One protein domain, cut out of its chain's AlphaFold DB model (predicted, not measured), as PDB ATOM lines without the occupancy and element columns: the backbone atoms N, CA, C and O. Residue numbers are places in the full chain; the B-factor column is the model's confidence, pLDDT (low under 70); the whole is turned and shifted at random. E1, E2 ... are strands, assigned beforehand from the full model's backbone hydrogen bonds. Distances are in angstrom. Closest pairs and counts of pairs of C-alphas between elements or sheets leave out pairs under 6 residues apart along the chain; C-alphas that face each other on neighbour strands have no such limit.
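What this domain is: This is residues 76 to 126 of the 126 residues of an uncharacterized protein of Campylobacter jejuni (UniProt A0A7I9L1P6). With little regular structure, this is a small three-stranded antiparallel sheet at one end of an elongated outline, with a wide loop, residues 102 to 120, reaching away toward the other end. A second loop, residues 76 to 89, folds back so that residues 76 to 77 pair with residues 90 to 91 of E1. Of 51 printed residues, 14 are in the named strands, E1, E2, E3 along the chain and across the sheet; the class is all strand, with no named helix. It is only just compact, close to loose: the radius of gyration of the C-alphas is 11.5 A, and the spans are 33 by 17 by 14 A.

How they stand to each other: E2, residues 98 to 101, is the inner strand. Edge strand E1, residues 90 to 95, forms an antiparallel hairpin with it at 153 degrees; N 92 and O 100 are 2.9 A apart, within hydrogen-bond range. Edge strand E3, residues 121 to 124, forms the other antiparallel hairpin with E2 at 146 degrees, N 99 and O 123 being 2.8 A apart, within hydrogen-bond range. The three strands form a meander, each the antiparallel neighbour of the one before.

Where its parts are: E1 begins at C-alpha 90 (41.323, -45.987, 16.678) and is 15.8 A long; E2 is 9.8 A. E3, 10.3 A, ends at C-alpha 124 (43.669, -51.128, 29.627).

The domain as a whole: The C-alphas of Ser 115 and Asn 126, the two farthest apart, are 33.2 A apart. The printed part has no cut; the link E2 to E3 is long, and residues 105 to 119 have pLDDT under 70.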
ATOM      1  N   TYR A  76      36.575 -46.881  16.338       82.44
ATOM      2  CA  TYR A  76      36.314 -45.441  16.323       82.44
ATOM      3  C   TYR A  76      37.471 -44.681  16.984       82.44
ATOM      4  O   TYR A  76      38.226 -45.243  17.774       82.44
ATOM      5  N   GLN A  77      37.645 -43.403  16.648       85.19
ATOM      6  CA  GLN A  77      38.731 -42.593  17.204       85.19
ATOM      7  C   GLN A  77      38.529 -42.362  18.710       85.19
ATOM      8  O   GLN A  77      37.437 -41.982  19.140       85.19
ATOM      9  N   ASN A  78      39.581 -42.558  19.509       83.38
ATOM     10  CA  ASN A  78      39.550 -42.370  20.957       83.38
ATOM     11  C   ASN A  78      39.403 -40.887  21.339       83.38
ATOM     12  O   ASN A  78      40.362 -40.214  21.699       83.38
ATOM     13  N   ASN A  79      38.181 -40.370  21.326       77.38
ATOM     14  CA  ASN A  79      37.900 -38.994  21.721       77.38
ATOM     15  C   ASN A  79      37.807 -38.861  23.255       77.38
ATOM     16  O   ASN A  79      36.755 -38.508  23.777       77.38
ATOM     17  N   THR A  80      38.890 -39.188  23.976       78.19
ATOM     18  CA  THR A  80      39.042 -39.153  25.455       78.19
ATOM     19  C   THR A  80      38.299 -40.218  26.276       78.19
ATOM     20  O   THR A  80      38.241 -40.121  27.497       78.19
ATOM     21  N   ILE A  81      37.786 -41.276  25.642       80.94
ATOM     22  CA  ILE A  81      37.059 -42.353  26.341       80.94
ATOM     23  C   ILE A  81      38.012 -43.256  27.136       80.94
ATOM     24  O   ILE A  81      37.674 -43.681  28.238       80.94
ATOM     25  N   CYS A  82      39.208 -43.522  26.599       86.69
ATOM     26  CA  CYS A  82      40.259 -44.264  27.291       86.69
ATOM     27  C   CYS A  82      41.457 -43.371  27.578       86.69
ATOM     28  O   CYS A  82      42.166 -42.956  26.659       86.69
ATOM     29  N   SER A  83      41.686 -43.108  28.863       86.25
ATOM     30  CA  SER A  83      42.708 -42.183  29.361       86.25
ATOM     31  C   SER A  83      44.143 -42.696  29.184       86.25
ATOM     32  O   SER A  83      45.055 -41.900  28.967       86.25
ATOM     33  N   LYS A  84      44.356 -44.019  29.207       87.31
ATOM     34  CA  LYS A  84      45.676 -44.655  29.009       87.31
ATOM     35  C   LYS A  84      46.063 -44.870  27.540       87.31
ATOM     36  O   LYS A  84      47.165 -45.346  27.251       87.31
ATOM     37  N   VAL A  85      45.175 -44.549  26.599       85.81
ATOM     38  CA  VAL A  85      45.378 -44.757  25.159       85.81
ATOM     39  C   VAL A  85      45.436 -43.411  24.440       85.81
ATOM     40  O   VAL A  85      44.734 -42.475  24.801       85.81
ATOM     41  N   SER A  86      46.277 -43.303  23.404       84.00
ATOM     42  CA  SER A  86      46.417 -42.068  22.621       84.00
ATOM     43  C   SER A  86      45.059 -41.596  22.074       84.00
ATOM     44  O   SER A  86      44.306 -42.426  21.555       84.00
ATOM     45  N   PRO A  87      44.737 -40.290  22.130       82.94
ATOM     46  CA  PRO A  87      43.466 -39.757  21.634       82.94
ATOM     47  C   PRO A  87      43.315 -39.852  20.103       82.94
ATOM     48  O   PRO A  87      42.218 -39.798  19.555       82.94
ATOM     49  N   ASN A  88      44.428 -40.040  19.392       80.19
ATOM     50  CA  ASN A  88      44.427 -40.216  17.940       80.19
ATOM     51  C   ASN A  88      44.374 -41.693  17.521       80.19
ATOM     52  O   ASN A  88      44.340 -41.984  16.329       80.19
ATOM     53  N   ALA A  89      44.379 -42.632  18.474       82.25
ATOM     54  CA  ALA A  89      44.258 -44.052  18.170       82.25
ATOM     55  C   ALA A  89      42.803 -44.424  17.858       82.25
ATOM     56  O   ALA A  89      41.870 -43.928  18.492       82.25
ATOM     57  N   TYR A  90      42.616 -45.351  16.921       85.12
ATOM     58  CA  TYR A  90      41.323 -45.987  16.678       85.12
ATOM     59  C   TYR A  90      41.179 -47.197  17.604       85.12
ATOM     60  O   TYR A  90      42.037 -48.081  17.611       85.12
ATOM     61  N   ILE A  91      40.111 -47.231  18.400       85.38
ATOM     62  CA  ILE A  91      39.884 -48.231  19.447       85.38
ATOM     63  C   ILE A  91      38.558 -48.970  19.254       85.38
ATOM     64  O   ILE A  91      37.600 -48.427  18.703       85.38
ATOM     65  N   HIS A  92      38.511 -50.203  19.750       87.19
ATOM     66  CA  HIS A  92      37.299 -50.997  19.921       87.19
ATOM     67  C   HIS A  92      37.207 -51.443  21.387       87.19
ATOM     68  O   HIS A  92      38.154 -52.030  21.918       87.19
ATOM     69  N   LEU A  93      36.093 -51.140  22.057       86.75
ATOM     70  CA  LEU A  93      35.882 -51.511  23.459       86.75
ATOM     71  C   LEU A  93      35.594 -53.011  23.562       86.75
ATOM     72  O   LEU A  93      34.660 -53.496  22.933       86.75
ATOM     73  N   LEU A  94      36.367 -53.729  24.380       84.56
ATOM     74  CA  LEU A  94      36.197 -55.174  24.587       84.56
ATOM     75  C   LEU A  94      35.359 -55.511  25.834       84.56
ATOM     76  O   LEU A  94      35.048 -56.676  26.056       84.56
ATOM     77  N   GLY A  95      35.004 -54.508  26.643       78.50
ATOM     78  CA  GLY A  95      34.480 -54.706  27.999       78.50
ATOM     79  C   GLY A  95      35.600 -54.771  29.045       78.50
ATOM     80  O   GLY A  95      36.779 -54.673  28.706       78.50
ATOM     81  N   ASP A  96      35.238 -54.865  30.327       83.31
ATOM     82  CA  ASP A  96      36.173 -55.061  31.454       83.31
ATOM     83  C   ASP A  96      37.359 -54.079  31.509       83.31
ATOM     84  O   ASP A  96      38.492 -54.462  31.799       83.31
ATOM     85  N   ASN A  97      37.110 -52.797  31.211       85.69
ATOM     86  CA  ASN A  97      38.134 -51.744  31.148       85.69
ATOM     87  C   ASN A  97      39.267 -52.035  30.135       85.69
ATOM     88  O   ASN A  97      40.355 -51.480  30.265       85.69
ATOM     89  N   LYS A  98      39.025 -52.867  29.112       89.25
ATOM     90  CA  LYS A  98      39.993 -53.207  28.059       89.25
ATOM     91  C   LYS A  98      39.553 -52.715  26.688       89.25
ATOM     92  O   LYS A  98      38.364 -52.678  26.358       89.25
ATOM     93  N   VAL A  99      40.539 -52.391  25.859       89.62
ATOM     94  CA  VAL A  99      40.346 -51.967  24.472       89.62
ATOM     95  C   VAL A  99      41.311 -52.657  23.531       89.62
ATOM     96  O   VAL A  99      42.479 -52.846  23.863       89.62
ATOM     97  N   SER A 100      40.830 -52.986  22.338       87.00
ATOM     98  CA  SER A 100      41.679 -53.325  21.200       87.00
ATOM     99  C   SER A 100      42.049 -52.041  20.467       87.00
ATOM    100  O   SER A 100      41.176 -51.227  20.162       87.00
ATOM    101  N   ILE A 101      43.332 -51.850  20.183       84.50
ATOM    102  CA  ILE A 101      43.842 -50.736  19.386       84.50
ATOM    103  C   ILE A 101      44.029 -51.223  17.953       84.50
ATOM    104  O   ILE A 101      44.703 -52.229  17.708       84.50
ATOM    105  N   SER A 102      43.436 -50.491  17.012       80.12
ATOM    106  CA  SER A 102      43.651 -50.701  15.587       80.12
ATOM    107  C   SER A 102      45.134 -50.494  15.266       80.12
ATOM    108  O   SER A 102      45.693 -49.461  15.641       80.12
ATOM    109  N   PRO A 103      45.781 -51.412  14.531       72.50
ATOM    110  CA  PRO A 103      47.132 -51.193  14.022       72.50
ATOM    111  C   PRO A 103      47.174 -50.136  12.901       72.50
ATOM    112  O   PRO A 103      48.250 -49.810  12.402       72.50
ATOM    113  N   PHE A 104      46.017 -49.594  12.504       72.00
ATOM    114  CA  PHE A 104      45.869 -48.575  11.470       72.00
ATOM    115  C   PHE A 104      45.538 -47.217  12.086       72.00
ATOM    116  O   PHE A 104      44.590 -47.089  12.862       72.00
ATOM    117  N   ASN A 105      46.294 -46.195  11.680       61.81
ATOM    118  CA  ASN A 105      46.089 -44.803  12.093       61.81
ATOM    119  C   ASN A 105      45.052 -44.059  11.234       61.81
ATOM    120  O   ASN A 105      44.781 -42.886  11.478       61.81
ATOM    121  N   GLU A 106      44.466 -44.722  10.238       61.16
ATOM    122  CA  GLU A 106      43.466 -44.147   9.344       61.16
ATOM    123  C   GLU A 106      42.171 -44.953   9.405       61.16
ATOM    124  O   GLU A 106      42.185 -46.180   9.510       61.16
ATOM    125  N   LYS A 107      41.036 -44.256   9.274       56.44
ATOM    126  CA  LYS A 107      39.701 -44.869   9.201       56.44
ATOM    127  C   LYS A 107      39.546 -45.787   7.985       56.44
ATOM    128  O   LYS A 107      38.596 -46.555   7.918       56.44
ATOM    129  N   PHE A 108      40.447 -45.694   7.013       56.78
ATOM    130  CA  PHE A 108      40.340 -46.371   5.737       56.78
ATOM    131  C   PHE A 108      41.613 -47.147   5.430       56.78
ATOM    132  O   PHE A 108      42.678 -46.590   5.200       56.78
ATOM    133  N   VAL A 109      41.481 -48.466   5.418       55.91
ATOM    134  CA  VAL A 109      42.600 -49.399   5.326       55.91
ATOM    135  C   VAL A 109      42.675 -49.926   3.890       55.91
ATOM    136  O   VAL A 109      42.415 -51.091   3.603       55.91
ATOM    137  N   PHE A 110      42.936 -49.022   2.943       53.78
ATOM    138  CA  PHE A 110      43.005 -49.359   1.512       53.78
ATOM    139  C   PHE A 110      44.413 -49.777   1.051       53.78
ATOM    140  O   PHE A 110      44.571 -50.297  -0.051       53.78
ATOM    141  N   HIS A 111      45.426 -49.601   1.905       52.09
ATOM    142  CA  HIS A 111      46.838 -49.833   1.593       52.09
ATOM    143  C   HIS A 111      47.511 -50.763   2.611       52.09
ATOM    144  O   HIS A 111      48.566 -50.449   3.154       52.09
ATOM    145  N   LEU A 112      46.891 -51.912   2.894       55.53
ATOM    146  CA  LEU A 112      47.555 -52.968   3.661       55.53
ATOM    147  C   LEU A 112      48.668 -53.575   2.829       55.53
ATOM    148  O   LEU A 112      48.407 -54.303   1.867       55.53
ATOM    149  N   ASP A 113      49.905 -53.298   3.219       53.28
ATOM    150  CA  ASP A 113      51.037 -54.047   2.713       53.28
ATOM    151  C   ASP A 113      50.938 -55.478   3.259       53.28
ATOM    152  O   ASP A 113      50.994 -55.710   4.467       53.28
ATOM    153  N   LYS A 114      50.758 -56.456   2.364       56.69
ATOM    154  CA  LYS A 114      50.625 -57.876   2.727       56.69
ATOM    155  C   LYS A 114      51.863 -58.424   3.447       56.69
ATOM    156  O   LYS A 114      51.792 -59.520   3.998       56.69
ATOM    157  N   SER A 115      52.985 -57.704   3.410       53.56
ATOM    158  CA  SER A 115      54.248 -58.098   4.039       53.56
ATOM    159  C   SER A 115      54.402 -57.640   5.495       53.56
ATOM    160  O   SER A 115      55.305 -58.118   6.182       53.56
ATOM    161  N   VAL A 116      53.524 -56.761   5.993       59.53
ATOM    162  CA  VAL A 116      53.605 -56.225   7.358       59.53
ATOM    163  C   VAL A 116      52.614 -56.952   8.265       59.53
ATOM    164  O   VAL A 116      51.405 -56.951   8.040       59.53
ATOM    165  N   GLU A 117      53.126 -57.575   9.326       57.97
ATOM    166  CA  GLU A 117      52.296 -58.229  10.337       57.97
ATOM    167  C   GLU A 117      51.663 -57.163  11.247       57.97
ATOM    168  O   GLU A 117      52.226 -56.749  12.264       57.97
ATOM    169  N   TYR A 118      50.487 -56.672  10.860       64.06
ATOM    170  CA  TYR A 118      49.711 -55.727  11.658       64.06
ATOM    171  C   TYR A 118      49.100 -56.444  12.868       64.06
ATOM    172  O   TYR A 118      48.069 -57.111  12.764       64.06
ATOM    173  N   LYS A 119      49.747 -56.335  14.033       64.38
ATOM    174  CA  LYS A 119      49.257 -56.951  15.274       64.38
ATOM    175  C   LYS A 119      48.280 -56.025  15.981       64.38
ATOM    176  O   LYS A 119      48.626 -54.900  16.332       64.38
ATOM    177  N   PHE A 120      47.074 -56.525  16.232       70.38
ATOM    178  CA  PHE A 120      46.134 -55.894  17.151       70.38
ATOM    179  C   PHE A 120      46.704 -55.939  18.570       70.38
ATOM    180  O   PHE A 120      47.203 -56.976  19.014       70.38
ATOM    181  N   ILE A 121      46.644 -54.808  19.273       81.44
ATOM    182  CA  ILE A 121      47.182 -54.675  20.629       81.44
ATOM    183  C   ILE A 121      46.027 -54.402  21.581       81.44
ATOM    184  O   ILE A 121      45.301 -53.426  21.407       81.44
ATOM    185  N   THR A 122      45.897 -55.217  22.621       85.56
ATOM    186  CA  THR A 122      44.956 -54.954  23.712       85.56
ATOM    187  C   THR A 122      45.630 -54.120  24.799       85.56
ATOM    188  O   THR A 122      46.761 -54.416  25.192       85.56
ATOM    189  N   LYS A 123      44.951 -53.089  25.306       85.25
ATOM    190  CA  LYS A 123      45.394 -52.277  26.452       85.25
ATOM    191  C   LYS A 123      44.256 -52.020  27.431       85.25
ATOM    192  O   LYS A 123      43.087 -52.093  27.062       85.25
ATOM    193  N   ASP A 124      44.618 -51.671  28.660       89.19
ATOM    194  CA  ASP A 124      43.669 -51.128  29.627       89.19
ATOM    195  C   ASP A 124      43.263 -49.703  29.233       89.19
ATOM    196  O   ASP A 124      44.077 -48.912  28.747       89.19
ATOM    197  N   CYS A 125      41.986 -49.393  29.432       84.06
ATOM    198  CA  CYS A 125      41.363 -48.128  29.066       84.06
ATOM    199  C   CYS A 125      41.669 -47.025  30.095       84.06
ATOM    200  O   CYS A 125      42.054 -45.920  29.704       84.06
ATOM    201  N   ASN A 126      41.550 -47.352  31.391       83.38
ATOM    202  CA  ASN A 126      41.767 -46.460  32.543       83.38
ATOM    203  C   ASN A 126      42.786 -46.995  33.529       83.38
ATOM    204  O   ASN A 126      42.909 -48.234  33.672       83.38
TER     205      ASN A 126